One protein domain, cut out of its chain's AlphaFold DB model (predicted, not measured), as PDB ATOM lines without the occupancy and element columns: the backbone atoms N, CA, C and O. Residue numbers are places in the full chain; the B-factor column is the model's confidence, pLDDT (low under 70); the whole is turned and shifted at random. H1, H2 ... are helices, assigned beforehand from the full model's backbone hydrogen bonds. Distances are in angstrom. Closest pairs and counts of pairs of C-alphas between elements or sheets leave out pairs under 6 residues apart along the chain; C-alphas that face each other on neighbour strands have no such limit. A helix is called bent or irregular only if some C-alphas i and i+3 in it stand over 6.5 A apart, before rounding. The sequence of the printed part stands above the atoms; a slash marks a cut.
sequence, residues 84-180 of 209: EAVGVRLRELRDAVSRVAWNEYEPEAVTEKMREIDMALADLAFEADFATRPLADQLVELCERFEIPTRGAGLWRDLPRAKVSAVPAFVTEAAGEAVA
ATOM      1  N   GLU A  84      41.224  40.790 -32.496       90.81
ATOM      2  CA  GLU A  84      40.513  39.834 -31.646       90.81
ATOM      3  C   GLU A  84      40.389  40.378 -30.221       90.81
ATOM      4  O   GLU A  84      39.278  40.442 -29.683       90.81
ATOM      5  N   ALA A  85      41.500  40.852 -29.647       90.94
ATOM      6  CA  ALA A  85      41.508  41.471 -28.323       90.94
ATOM      7  C   ALA A  85      40.603  42.713 -28.265       90.94
ATOM      8  O   ALA A  85      39.819  42.867 -27.324       90.94
ATOM      9  N   VAL A  86      40.644  43.559 -29.301       93.31
ATOM     10  CA  VAL A  86      39.750  44.720 -29.447       93.31
ATOM     11  C   VAL A  86      38.285  44.275 -29.498       93.31
ATOM     12  O   VAL A  86      37.452  44.815 -28.772       93.31
ATOM     13  N   GLY A  87      37.958  43.249 -30.290       92.75
ATOM     14  CA  GLY A  87      36.592  42.735 -30.401       92.75
ATOM     15  C   GLY A  87      36.045  42.155 -29.092       92.75
ATOM     16  O   GLY A  87      34.871  42.359 -28.773       92.75
ATOM     17  N   VAL A  88      36.874  41.444 -28.319       93.62
ATOM     18  CA  VAL A  88      36.515  40.964 -26.971       93.62
ATOM     19  C   VAL A  88      36.245  42.146 -26.045       93.62
ATOM     20  O   VAL A  88      35.175  42.203 -25.437       93.62
ATOM     21  N   ARG A  89      37.165  43.116 -25.997       95.12
ATOM     22  CA  ARG A  89      37.040  44.294 -25.132       95.12
ATOM     23  C   ARG A  89      35.794  45.121 -25.448       95.12
ATOM     24  O   ARG A  89      35.097  45.536 -24.526       95.12
ATOM     25  N   LEU A  90      35.479  45.317 -26.727       95.12
ATOM     26  CA  LEU A  90      34.302  46.075 -27.154       95.12
ATOM     27  C   LEU A  90      33.009  45.425 -26.646       95.12
ATOM     28  O   LEU A  90      32.141  46.110 -26.108       95.12
ATOM     29  N   ARG A  91      32.898  44.092 -26.740       93.69
ATOM     30  CA  ARG A  91      31.743  43.356 -26.203       93.69
ATOM     31  C   ARG A  91      31.632  43.476 -24.685       93.69
ATOM     32  O   ARG A  91      30.522  43.642 -24.187       93.69
ATOM     33  N   GLU A  92      32.752  43.399 -23.967       95.00
ATOM     34  CA  GLU A  92      32.768  43.538 -22.506       95.00
ATOM     35  C   GLU A  92      32.331  44.933 -22.055       95.00
ATOM     36  O   GLU A  92      31.451  45.044 -21.204       95.00
ATOM     37  N   LEU A  93      32.895  45.991 -22.647       96.25
ATOM     38  CA  LEU A  93      32.519  47.369 -22.322       96.25
ATOM     39  C   LEU A  93      31.057  47.647 -22.642       96.25
ATOM     40  O   LEU A  93      30.354  48.238 -21.827       96.25
ATOM     41  N   ARG A  94      30.585  47.173 -23.797       95.19
ATOM     42  CA  ARG A  94      29.192  47.324 -24.207       95.19
ATOM     43  C   ARG A  94      28.228  46.618 -23.250       95.19
ATOM     44  O   ARG A  94      27.208  47.195 -22.876       95.19
ATOM     45  N   ASP A  95      28.528  45.386 -22.832       95.25
ATOM     46  CA  ASP A  95      27.702  44.673 -21.842       95.25
ATOM     47  C   ASP A  95      27.713  45.416 -20.501       95.25
ATOM     48  O   ASP A  95      26.654  45.664 -19.930       95.25
ATOM     49  N   ALA A  96      28.886  45.852 -20.041       95.94
ATOM     50  CA  ALA A  96      29.023  46.569 -18.782       95.94
ATOM     51  C   ALA A  96      28.235  47.887 -18.763       95.94
ATOM     52  O   ALA A  96      27.395  48.086 -17.884       95.94
ATOM     53  N   VAL A  97      28.440  48.759 -19.753       95.81
ATOM     54  CA  VAL A  97      27.768  50.065 -19.809       95.81
ATOM     55  C   VAL A  97      26.263  49.920 -20.018       95.81
ATOM     56  O   VAL A  97      25.493  50.646 -19.394       95.81
ATOM     57  N   SER A  98      25.822  48.931 -20.807       94.81
ATOM     58  CA  SER A  98      24.391  48.682 -21.005       94.81
ATOM     59  C   SER A  98      23.697  48.242 -19.719       94.81
ATOM     60  O   SER A  98      22.598  48.710 -19.440       94.81
ATOM     61  N   ARG A  99      24.333  47.396 -18.895       95.31
ATOM     62  CA  ARG A  99      23.795  46.983 -17.588       95.31
ATOM     63  C   ARG A  99      23.698  48.138 -16.607       95.31
ATOM     64  O   ARG A  99      22.689  48.256 -15.920       95.31
ATOM     65  N   VAL A 100      24.727  48.986 -16.559       95.75
ATOM     66  CA  VAL A 100      24.704  50.185 -15.715       95.75
ATOM     67  C   VAL A 100      23.582  51.113 -16.179       95.75
ATOM     68  O   VAL A 100      22.730  51.458 -15.373       95.75
ATOM     69  N   ALA A 101      23.497  51.433 -17.473       93.56
ATOM     70  CA  ALA A 101      22.428  52.277 -18.006       93.56
ATOM     71  C   ALA A 101      21.025  51.694 -17.742       93.56
ATOM     72  O   ALA A 101      20.130  52.419 -17.318       93.56
ATOM     73  N   TRP A 102      20.841  50.386 -17.933       94.25
ATOM     74  CA  TRP A 102      19.565  49.696 -17.713       94.25
ATOM     75  C   TRP A 102      19.090  49.724 -16.261       94.25
ATOM     76  O   TRP A 102      17.892  49.695 -15.998       94.25
ATOM     77  N   ASN A 103      20.019  49.761 -15.311       92.88
ATOM     78  CA  ASN A 103      19.685  49.878 -13.898       92.88
ATOM     79  C   ASN A 103      19.329  51.318 -13.484       92.88
ATOM     80  O   ASN A 103      18.780  51.528 -12.407       92.88
ATOM     81  N   GLU A 104      19.670  52.307 -14.310       90.38
ATOM     82  CA  GLU A 104      19.587  53.730 -13.970       90.38
ATOM     83  C   GLU A 104      18.466  54.472 -14.709       90.38
ATOM     84  O   GLU A 104      17.949  55.462 -14.191       90.38
ATOM     85  N   TYR A 105      18.074  54.005 -15.896       90.62
ATOM     86  CA  TYR A 105      17.106  54.682 -16.759       90.62
ATOM     87  C   TYR A 105      15.974  53.765 -17.218       90.62
ATOM     88  O   TYR A 105      16.088  52.540 -17.211       90.62
ATOM     89  N   GLU A 106      14.902  54.393 -17.705       87.38
ATOM     90  CA  GLU A 106      13.811  53.702 -18.392       87.38
ATOM     91  C   GLU A 106      14.280  53.088 -19.732       87.38
ATOM     92  O   GLU A 106      15.142  53.668 -20.408       87.38
ATOM     93  N   PRO A 107      13.718  51.938 -20.156       85.25
ATOM     94  CA  PRO A 107      14.180  51.170 -21.320       85.25
ATOM     95  C   PRO A 107      14.341  51.959 -22.628       85.25
ATOM     96  O   PRO A 107      15.282  51.721 -23.395       85.25
ATOM     97  N   GLU A 108      13.434  52.892 -22.902       83.12
ATOM     98  CA  GLU A 108      13.446  53.712 -24.113       83.12
ATOM     99  C   GLU A 108      14.665  54.643 -24.130       83.12
ATOM    100  O   GLU A 108      15.391  54.692 -25.125       83.12
ATOM    101  N   ALA A 109      14.952  55.294 -22.998       86.56
ATOM    102  CA  ALA A 109      16.103  56.184 -22.846       86.56
ATOM    103  C   ALA A 109      17.435  55.423 -22.946       86.56
ATOM    104  O   ALA A 109      18.406  55.926 -23.510       86.56
ATOM    105  N   VAL A 110      17.484  54.180 -22.449       87.44
ATOM    106  CA  VAL A 110      18.668  53.316 -22.593       87.44
ATOM    107  C   VAL A 110      18.927  52.988 -24.059       87.44
ATOM    108  O   VAL A 110      20.077  52.972 -24.483       87.44
ATOM    109  N   THR A 111      17.882  52.731 -24.845       86.31
ATOM    110  CA  THR A 111      18.032  52.350 -26.258       86.31
ATOM    111  C   THR A 111      18.639  53.484 -27.084       86.31
ATOM    112  O   THR A 111      19.569  53.243 -27.855       86.31
ATOM    113  N   GLU A 112      18.156  54.713 -26.893       86.25
ATOM    114  CA  GLU A 112      18.711  55.906 -27.542       86.25
ATOM    115  C   GLU A 112      20.162  56.142 -27.113       86.25
ATOM    116  O   GLU A 112      21.058  56.220 -27.953       86.25
ATOM    117  N   LYS A 113      20.427  56.116 -25.803       89.19
ATOM    118  CA  LYS A 113      21.773  56.321 -25.259       89.19
ATOM    119  C   LYS A 113      22.767  55.244 -25.723       89.19
ATOM    120  O   LYS A 113      23.913  55.548 -26.048       89.19
ATOM    121  N   MET A 114      22.335  53.985 -25.831       92.38
ATOM    122  CA  MET A 114      23.180  52.893 -26.331       92.38
ATOM    123  C   MET A 114      23.574  53.066 -27.798       92.38
ATOM    124  O   MET A 114      24.653  52.616 -28.175       92.38
ATOM    125  N   ARG A 115      22.755  53.734 -28.621       89.50
ATOM    126  CA  ARG A 115      23.116  54.053 -30.008       89.50
ATOM    127  C   ARG A 115      24.333  54.980 -30.061       89.50
ATOM    128  O   ARG A 115      25.259  54.724 -30.828       89.50
ATOM    129  N   GLU A 116      24.338  56.026 -29.241       91.50
ATOM    130  CA  GLU A 116      25.446  56.987 -29.169       91.50
ATOM    131  C   GLU A 116      26.714  56.346 -28.592       91.50
ATOM    132  O   GLU A 116      27.817  56.544 -29.110       91.50
ATOM    133  N   ILE A 117      26.552  55.512 -27.562       93.50
ATOM    134  CA  ILE A 117      27.646  54.741 -26.964       93.50
ATOM    135  C   ILE A 117      28.261  53.782 -27.981       93.50
ATOM    136  O   ILE A 117      29.482  53.694 -28.073       93.50
ATOM    137  N   ASP A 118      27.437  53.080 -28.759       93.38
ATOM    138  CA  ASP A 118      27.901  52.137 -29.775       93.38
ATOM    139  C   ASP A 118      28.776  52.831 -30.835       93.38
ATOM    140  O   ASP A 118      29.788  52.266 -31.255       93.38
ATOM    141  N   MET A 119      28.443  54.068 -31.221       90.75
ATOM    142  CA  MET A 119      29.285  54.876 -32.112       90.75
ATOM    143  C   MET A 119      30.612  55.269 -31.454       90.75
ATOM    144  O   MET A 119      31.669  55.076 -32.048       90.75
ATOM    145  N   ALA A 120      30.583  55.761 -30.213       92.62
ATOM    146  CA  ALA A 120      31.814  56.128 -29.515       92.62
ATOM    147  C   ALA A 120      32.729  54.921 -29.264       92.62
ATOM    148  O   ALA A 120      33.946  55.042 -29.373       92.62
ATOM    149  N   LEU A 121      32.167  53.745 -28.969       93.50
ATOM    150  CA  LEU A 121      32.932  52.505 -28.830       93.50
ATOM    151  C   LEU A 121      33.607  52.091 -30.144       93.50
ATOM    152  O   LEU A 121      34.715  51.558 -30.101       93.50
ATOM    153  N   ALA A 122      32.971  52.335 -31.294       90.56
ATOM    154  CA  ALA A 122      33.575  52.073 -32.597       90.56
ATOM    155  C   ALA A 122      34.797  52.972 -32.854       90.56
ATOM    156  O   ALA A 122      35.799  52.484 -33.370       90.56
ATOM    157  N   ASP A 123      34.747  54.240 -32.437       90.50
ATOM    158  CA  ASP A 123      35.881  55.166 -32.552       90.50
ATOM    159  C   ASP A 123      37.017  54.799 -31.582       90.50
ATOM    160  O   ASP A 123      38.178  54.697 -31.984       90.50
ATOM    161  N   LEU A 124      36.680  54.532 -30.314       90.56
ATOM    162  CA  LEU A 124      37.644  54.141 -29.277       90.56
ATOM    163  C   LEU A 124      38.394  52.850 -29.637       90.56
ATOM    164  O   LEU A 124      39.555  52.690 -29.273       90.56
ATOM    165  N   ALA A 125      37.769  51.945 -30.393       90.00
ATOM    166  CA  ALA A 125      38.387  50.695 -30.835       90.00
ATOM    167  C   ALA A 125      39.648  50.890 -31.700       90.00
ATOM    168  O   ALA A 125      40.428  49.945 -31.856       90.00
ATOM    169  N   PHE A 126      39.859  52.086 -32.260       86.31
ATOM    170  CA  PHE A 126      41.057  52.436 -33.024       86.31
ATOM    171  C   PHE A 126      42.190  53.018 -32.164       86.31
ATOM    172  O   PHE A 126      43.295  53.215 -32.678       86.31
ATOM    173  N   GLU A 127      41.965  53.271 -30.871       89.00
ATOM    174  CA  GLU A 127      43.022  53.699 -29.954       89.00
ATOM    175  C   GLU A 127      44.030  52.564 -29.720       89.00
ATOM    176  O   GLU A 127      43.668  51.406 -29.498       89.00
ATOM    177  N   ALA A 128      45.323  52.895 -29.763       82.88
ATOM    178  CA  ALA A 128      46.398  51.903 -29.712       82.88
ATOM    179  C   ALA A 128      46.401  51.076 -28.412       82.88
ATOM    180  O   ALA A 128      46.836  49.926 -28.409       82.88
ATOM    181  N   ASP A 129      45.923  51.649 -27.310       86.81
ATOM    182  CA  ASP A 129      45.884  51.046 -25.980       86.81
ATOM    183  C   ASP A 129      44.474  50.611 -25.539       86.81
ATOM    184  O   ASP A 129      44.307  50.115 -24.424       86.81
ATOM    185  N   PHE A 130      43.464  50.703 -26.411       91.31
ATOM    186  CA  PHE A 130      42.068  50.371 -26.094       91.31
ATOM    187  C   PHE A 130      41.918  49.020 -25.373       91.31
ATOM    188  O   PHE A 130      41.324  48.912 -24.294       91.31
ATOM    189  N   ALA A 131      42.519  47.969 -25.942       91.62
ATOM    190  CA  ALA A 131      42.434  46.610 -25.411       91.62
ATOM    191  C   ALA A 131      43.300  46.376 -24.157       91.62
ATOM    192  O   ALA A 131      43.056  45.425 -23.411       91.62
ATOM    193  N   THR A 132      44.301  47.218 -23.891       88.44
ATOM    194  CA  THR A 132      45.255  47.029 -22.783       88.44
ATOM    195  C   THR A 132      44.933  47.880 -21.558       88.44
ATOM    196  O   THR A 132      45.309  47.501 -20.449       88.44
ATOM    197  N   ARG A 133      44.192  48.981 -21.723       90.75
ATOM    198  CA  ARG A 133      43.715  49.827 -20.621       90.75
ATOM    199  C   ARG A 133      42.833  49.037 -19.632       90.75
ATOM    200  O   ARG A 133      42.103  48.143 -20.071       90.75
ATOM    201  N   PRO A 134      42.824  49.354 -18.325       93.31
ATOM    202  CA  PRO A 134      41.947  48.688 -17.361       93.31
ATOM    203  C   PRO A 134      40.461  48.849 -17.711       93.31
ATOM    204  O   PRO A 134      39.995  49.946 -18.012       93.31
ATOM    205  N   LEU A 135      39.702  47.749 -17.667       94.19
ATOM    206  CA  LEU A 135      38.277  47.744 -18.034       94.19
ATOM    207  C   LEU A 135      37.435  48.650 -17.121       94.19
ATOM    208  O   LEU A 135      36.511  49.301 -17.595       94.19
ATOM    209  N   ALA A 136      37.737  48.667 -15.819       93.19
ATOM    210  CA  ALA A 136      36.992  49.455 -14.839       93.19
ATOM    211  C   ALA A 136      37.115  50.960 -15.113       93.19
ATOM    212  O   ALA A 136      36.102  51.652 -15.125       93.19
ATOM    213  N   ASP A 137      38.328  51.430 -15.409       94.50
ATOM    214  CA  ASP A 137      38.596  52.836 -15.713       94.50
ATOM    215  C   ASP A 137      37.865  53.250 -16.995       94.50
ATOM    216  O   ASP A 137      37.125  54.229 -16.999       94.50
ATOM    217  N   GLN A 138      37.958  52.432 -18.050       95.44
ATOM    218  CA  GLN A 138      37.235  52.672 -19.304       95.44
ATOM    219  C   GLN A 138      35.714  52.707 -19.117       95.44
ATOM    220  O   GLN A 138      35.038  53.518 -19.742       95.44
ATOM    221  N   LEU A 139      35.161  51.836 -18.268       96.56
ATOM    222  CA  LEU A 139      33.732  51.837 -17.965       96.56
ATOM    223  C   LEU A 139      33.315  53.117 -17.235       96.56
ATOM    224  O   LEU A 139      32.293  53.698 -17.588       96.56
ATOM    225  N   VAL A 140      34.086  53.550 -16.234       95.94
ATOM    226  CA  VAL A 140      33.812  54.788 -15.489       95.94
ATOM    227  C   VAL A 140      33.875  55.992 -16.421       95.94
ATOM    228  O   VAL A 140      32.915  56.753 -16.466       95.94
ATOM    229  N   GLU A 141      34.931  56.111 -17.226       95.12
ATOM    230  CA  GLU A 141      35.074  57.190 -18.209       95.12
ATOM    231  C   GLU A 141      33.921  57.208 -19.221       95.12
ATOM    232  O   GLU A 141      33.401  58.270 -19.562       95.12
ATOM    233  N   LEU A 142      33.489  56.036 -19.697       95.50
ATOM    234  CA  LEU A 142      32.368  55.928 -20.626       95.50
ATOM    235  C   LEU A 142      31.051  56.336 -19.954       95.50
ATOM    236  O   LEU A 142      30.263  57.071 -20.544       95.50
ATOM    237  N   CYS A 143      30.821  55.905 -18.712       95.88
ATOM    238  CA  CYS A 143      29.669  56.338 -17.930       95.88
ATOM    239  C   CYS A 143      29.669  57.858 -17.730       95.88
ATOM    240  O   CYS A 143      28.651  58.489 -17.983       95.88
ATOM    241  N   GLU A 144      30.799  58.457 -17.353       95.44
ATOM    242  CA  GLU A 144      30.928  59.908 -17.172       95.44
ATOM    243  C   GLU A 144      30.689  60.673 -18.475       95.44
ATOM    244  O   GLU A 144      29.898  61.616 -18.498       95.44
ATOM    245  N   ARG A 145      31.305  60.228 -19.578       95.44
ATOM    246  CA  ARG A 145      31.150  60.832 -20.908       95.44
ATOM    247  C   ARG A 145      29.697  60.882 -21.363       95.44
ATOM    248  O   ARG A 145      29.297  61.840 -22.014       95.44
ATOM    249  N   PHE A 146      28.933  59.844 -21.044       94.56
ATOM    250  CA  PHE A 146      27.528  59.734 -21.407       94.56
ATOM    251  C   PHE A 146      26.596  60.090 -20.252       94.56
ATOM    252  O   PHE A 146      25.425  59.742 -20.312       94.56
ATOM    253  N   GLU A 147      27.074  60.759 -19.200       94.75
ATOM    254  CA  GLU A 147      26.271  61.209 -18.053       94.75
ATOM    255  C   GLU A 147      25.467  60.088 -17.360       94.75
ATOM    256  O   GLU A 147      24.396  60.323 -16.802       94.75
ATOM    257  N   ILE A 148      25.964  58.851 -17.407       94.00
ATOM    258  CA  ILE A 148      25.413  57.692 -16.702       94.00
ATOM    259  C   ILE A 148      25.965  57.686 -15.269       94.00
ATOM    260  O   ILE A 148      27.185  57.713 -15.091       94.00
ATOM    261  N   PRO A 149      25.117  57.583 -14.229       93.38
ATOM    262  CA  PRO A 149      25.589  57.465 -12.853       93.38
ATOM    263  C   PRO A 149      26.574  56.298 -12.659       93.38
ATOM    264  O   PRO A 149      26.254  55.135 -12.902       93.38
ATOM    265  N   THR A 150      27.769  56.588 -12.143       92.62
ATOM    266  CA  THR A 150      28.863  55.606 -11.988       92.62
ATOM    267  C   THR A 150      28.687  54.658 -10.798       92.62
ATOM    268  O   THR A 150      29.438  53.695 -10.658       92.62
ATOM    269  N   ARG A 151      27.668  54.867  -9.952       89.62
ATOM    270  CA  ARG A 151      27.401  54.052  -8.750       89.62
ATOM    271  C   ARG A 151      27.263  52.552  -9.038       89.62
ATOM    272  O   ARG A 151      27.639  51.738  -8.201       89.62
ATOM    273  N   GLY A 152      26.762  52.190 -10.220       88.75
ATOM    274  CA  GLY A 152      26.640  50.800 -10.665       88.75
ATOM    275  C   GLY A 152      27.901  50.231 -11.323       88.75
ATOM    276  O   GLY A 152      28.002  49.017 -11.480       88.75
ATOM    277  N   ALA A 153      28.880  51.066 -11.691       92.31
ATOM    278  CA  ALA A 153      30.035  50.649 -12.486       92.31
ATOM    279  C   ALA A 153      30.932  49.649 -11.743       92.31
ATOM    280  O   ALA A 153      31.385  48.679 -12.336       92.31
ATOM    281  N   GLY A 154      31.141  49.814 -10.432       90.56
ATOM    282  CA  GLY A 154      31.943  48.871  -9.637       90.56
ATOM    283  C   GLY A 154      31.299  47.487  -9.460       90.56
ATOM    284  O   GLY A 154      32.002  46.514  -9.200       90.56
ATOM    285  N   LEU A 155      29.976  47.394  -9.631       92.81
ATOM    286  CA  LEU A 155      29.169  46.190  -9.399       92.81
ATOM    287  C   LEU A 155      28.464  45.707 -10.675       92.81
ATOM    288  O   LEU A 155      27.530  44.913 -10.610       92.81
ATOM    289  N   TRP A 156      28.900  46.164 -11.854       94.25
ATOM    290  CA  TRP A 156      28.178  45.949 -13.113       94.25
ATOM    291  C   TRP A 156      27.925  44.471 -13.440       94.25
ATOM    292  O   TRP A 156      26.951  44.138 -14.115       94.25
ATOM    293  N   ARG A 157      28.791  43.570 -12.955       94.38
ATOM    294  CA  ARG A 157      28.656  42.119 -13.150       94.38
ATOM    295  C   ARG A 157      27.460  41.531 -12.407       94.38
ATOM    296  O   ARG A 157      26.869  40.571 -12.901       94.38
ATOM    297  N   ASP A 158      27.104  42.131 -11.279       94.50
ATOM    298  CA  ASP A 158      25.982  41.719 -10.438       94.50
ATOM    299  C   ASP A 158      24.666  42.374 -10.885       94.50
ATOM    300  O   ASP A 158      23.584  41.938 -10.494       94.50
ATOM    301  N   LEU A 159      24.740  43.400 -11.744       93.06
ATOM    302  CA  LEU A 159      23.565  44.041 -12.320       93.06
ATOM    303  C   LEU A 159      22.854  43.116 -13.323       93.06
ATOM    304  O   LEU A 159      23.507  42.367 -14.072       93.06
ATOM    305  N   PRO A 160      21.509  43.188 -13.392       91.88
ATOM    306  CA  PRO A 160      20.735  42.413 -14.348       91.88
ATOM    307  C   PRO A 160      21.169  42.745 -15.773       91.88
ATOM    308  O   PRO A 160      21.460  43.892 -16.111       91.88
ATOM    309  N   ARG A 161      21.194  41.723 -16.631       89.44
ATOM    310  CA  ARG A 161      21.550  41.912 -18.034       89.44
ATOM    311  C   ARG A 161      20.536  42.836 -18.711       89.44
ATOM    312  O   ARG A 161      19.333  42.579 -18.651       89.44
ATOM    313  N   ALA A 162      21.035  43.871 -19.377       88.94
ATOM    314  CA  ALA A 162      20.203  44.807 -20.113       88.94
ATOM    315  C   ALA A 162      19.469  44.099 -21.259       88.94
ATOM    316  O   ALA A 162      20.048  43.272 -21.968       88.94
ATOM    317  N   LYS A 163      18.197  44.446 -21.471       87.62
ATOM    318  CA  LYS A 163      17.398  43.926 -22.591       87.62
ATOM    319  C   LYS A 163      17.572  44.798 -23.836       87.62
ATOM    320  O   LYS A 163      16.600  45.193 -24.468       87.62
ATOM    321  N   VAL A 164      18.821  45.099 -24.171       83.19
ATOM    322  CA  VAL A 164      19.197  45.814 -25.395       83.19
ATOM    323  C   VAL A 164      19.687  44.820 -26.443       83.19
ATOM    324  O   VAL A 164      20.184  43.743 -26.105       83.19
ATOM    325  N   SER A 165      19.561  45.172 -27.724       79.94
ATOM    326  CA  SER A 165      20.131  44.368 -28.812       79.94
ATOM    327  C   SER A 165      21.609  44.094 -28.539       79.94
ATOM    328  O   SER A 165      22.349  45.004 -28.169       79.94
ATOM    329  N   ALA A 166      22.052  42.851 -28.736       73.31
ATOM    330  CA  ALA A 166      23.465  42.483 -28.640       73.31
ATOM    331  C   ALA A 166      24.291  43.020 -29.823       73.31
ATOM    332  O   ALA A 166      25.508  43.157 -29.712       73.31
ATOM    333  N   VAL A 167      23.626  43.315 -30.941       75.44
ATOM    334  CA  VAL A 167      24.234  43.884 -32.144       75.44
ATOM    335  C   VAL A 167      24.101  45.408 -32.085       75.44
ATOM    336  O   VAL A 167      22.986  45.883 -31.835       75.44
ATOM    337  N   PRO A 168      25.187  46.168 -32.318       79.44
ATOM    338  CA  PRO A 168      25.122  47.621 -32.371       79.44
ATOM    339  C   PRO A 168      24.134  48.133 -33.420       79.44
ATOM    340  O   PRO A 168      24.044  47.573 -34.517       79.44
ATOM    341  N   ALA A 169      23.427  49.219 -33.106       73.88
ATOM    342  CA  ALA A 169      22.361  49.746 -33.964       73.88
ATOM    343  C   ALA A 169      22.849  50.073 -35.390       73.88
ATOM    344  O   ALA A 169      22.203  49.705 -36.372       73.88
ATOM    345  N   PHE A 170      24.042  50.663 -35.520       69.94
ATOM    346  CA  PHE A 170      24.625  51.013 -36.819       69.94
ATOM    347  C   PHE A 170      24.925  49.786 -37.702       69.94
ATOM    348  O   PHE A 170      24.875  49.875 -38.926       69.94
ATOM    349  N   VAL A 171      25.190  48.615 -37.106       74.88
ATOM    350  CA  VAL A 171      25.397  47.362 -37.854       74.88
ATOM    351  C   VAL A 171      24.068  46.840 -38.394       74.88
ATOM    352  O   VAL A 171      23.991  46.399 -39.540       74.88
ATOM    353  N   THR A 172      23.006  46.900 -37.584       71.12
ATOM    354  CA  THR A 172      21.668  46.473 -38.016       71.12
ATOM    355  C   THR A 172      21.091  47.373 -39.106       71.12
ATOM    356  O   THR A 172      20.443  46.877 -40.025       71.12
ATOM    357  N   GLU A 173      21.370  48.675 -39.051       73.19
ATOM    358  CA  GLU A 173      20.914  49.642 -40.052       73.19
ATOM    359  C   GLU A 173      21.624  49.468 -41.389       73.19
ATOM    360  O   GLU A 173      20.957  49.350 -42.413       73.19
ATOM    361  N   ALA A 174      22.953  49.327 -41.378       67.00
ATOM    362  CA  ALA A 174      23.721  49.054 -42.591       67.00
ATOM    363  C   ALA A 174      23.276  47.748 -43.279       67.00
ATOM    364  O   ALA A 174      23.193  47.673 -44.506       67.00
ATOM    365  N   ALA A 175      22.943  46.714 -42.497       67.31
ATOM    366  CA  ALA A 175      22.398  45.468 -43.033       67.31
ATOM    367  C   ALA A 175      20.994  45.656 -43.640       67.31
ATOM    368  O   ALA A 175      20.703  45.095 -44.697       67.31
ATOM    369  N   GLY A 176      20.133  46.461 -43.007       63.28
ATOM    370  CA  GLY A 176      18.810  46.806 -43.532       63.28
ATOM    371  C   GLY A 176      18.872  47.608 -44.836       63.28
ATOM    372  O   GLY A 176      18.135  47.307 -45.777       63.28
ATOM    373  N   GLU A 177      19.795  48.566 -44.934       59.88
ATOM    374  CA  GLU A 177      20.041  49.351 -46.149       59.88
ATOM    375  C   GLU A 177      20.599  48.498 -47.294       59.88
ATOM    376  O   GLU A 177      20.153  48.638 -48.434       59.88
ATOM    377  N   ALA A 178      21.504  47.556 -47.012       55.72
ATOM    378  CA  ALA A 178      22.016  46.622 -48.018       55.72
ATOM    379  C   ALA A 178      20.906  45.725 -48.604       55.72
ATOM    380  O   ALA A 178      20.881  45.459 -49.808       55.72
ATOM    381  N   VAL A 179      19.950  45.294 -47.774       57.31
ATOM    382  CA  VAL A 179      18.793  44.496 -48.214       57.31
ATOM    383  C   VAL A 179      17.783  45.353 -48.990       57.31
ATOM    384  O   VAL A 179      17.279  44.912 -50.023       57.31
ATOM    385  N   ALA A 180      17.526  46.593 -48.559       55.91
ATOM    386  CA  ALA A 180      16.652  47.529 -49.271       55.91
ATOM    387  C   ALA A 180      17.238  47.966 -50.632       55.91
ATOM    388  O   ALA A 180      16.512  48.039 -51.625       55.91
TER     389      ALA A 180
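This is residues 84 to 180 of the 209 residues of an uncharacterized protein of Phenylobacterium zucineum (UniProt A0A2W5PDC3). What does the domain look like? A long helix, H1, runs through a compact body, with H2 folded back alongside it as a helical hairpin and a second, shorter hairpin of H3 and H4 packing on H1. From the side of H2 the last helix, H5, sets off about perpendicular, and its residues 172 to 180 stick out as an arm. What is it made of? The 97 printed residues hold five named helices, H1 to H5 in chain order, and no named strand; the class is all helix. The whole is compact, with a radius of gyration of the C-alphas of 13.3 A and spans of 42 by 34 by 21 A.

Where is the longest helix? H1, residues 84 to 104, begins at C-alpha 84 at (40.513, 39.834, -31.646) and measures 30.7 A. Where are the others? H2 is residues 107 to 124, 25.0 A long, with a kink of 28 degrees near residue 116. H3 is residues 135 to 145, 15.2 A long, and H4 is residues 150 to 155, only just irregular, with C-alphas 151 and 154 6.9 A apart. H5 is residues 169 to 180, 16.5 A long, and ends at C-alpha 180 at (16.652, 47.529, -49.271).

What touches the hub, H1? H2 touches it at a shallow tilt of 27 degrees, opposite ways, with the C-alphas of Ala 101 and Val 110 closest at 6.0 A. H3 touches residues 89 to 97 of H1 alone, at a steep tilt of 53 degrees, the closest C-alphas being those of Leu 93 and Leu 139, 6.4 A. H4 touches residues 96 to 103 of H1 alone, with the C-alphas of Val 100 and Gly 152 closest at 5.4 A. How do the remaining helices stand? H3 and H4, a helical hairpin, touch at a shallow tilt of 20 degrees, with the C-alphas of Cys 143 and Thr 150 closest at 6.0 A. Residues 169 to 170 of H5 touch residues 115 to 119 of H2 alone, about perpendicular at 90 degrees, with the C-alphas of Arg 115 and Ala 169 closest at 5.9 A. H1 and H5 are apart. What do the backbones show? Every O i to N i+4 pair is within hydrogen-bond range in H1, H3 and H5, against 13 of 14 in H2 and 0 of 2 in H4, where 2 of 3 O i to N i+3 pairs are.

How large is it? The two C-alphas farthest apart, those of Gly 154 and Ala 180, are 42.5 A apart. Are there cuts or long links? The printed part has no cut, and the link from H4 to H5, residues 156 to 168, is long. Where is confidence low? The pLDDT is under 70 at residue 170 and residues 174 to 180, against a mean of 88.1 for the printed part.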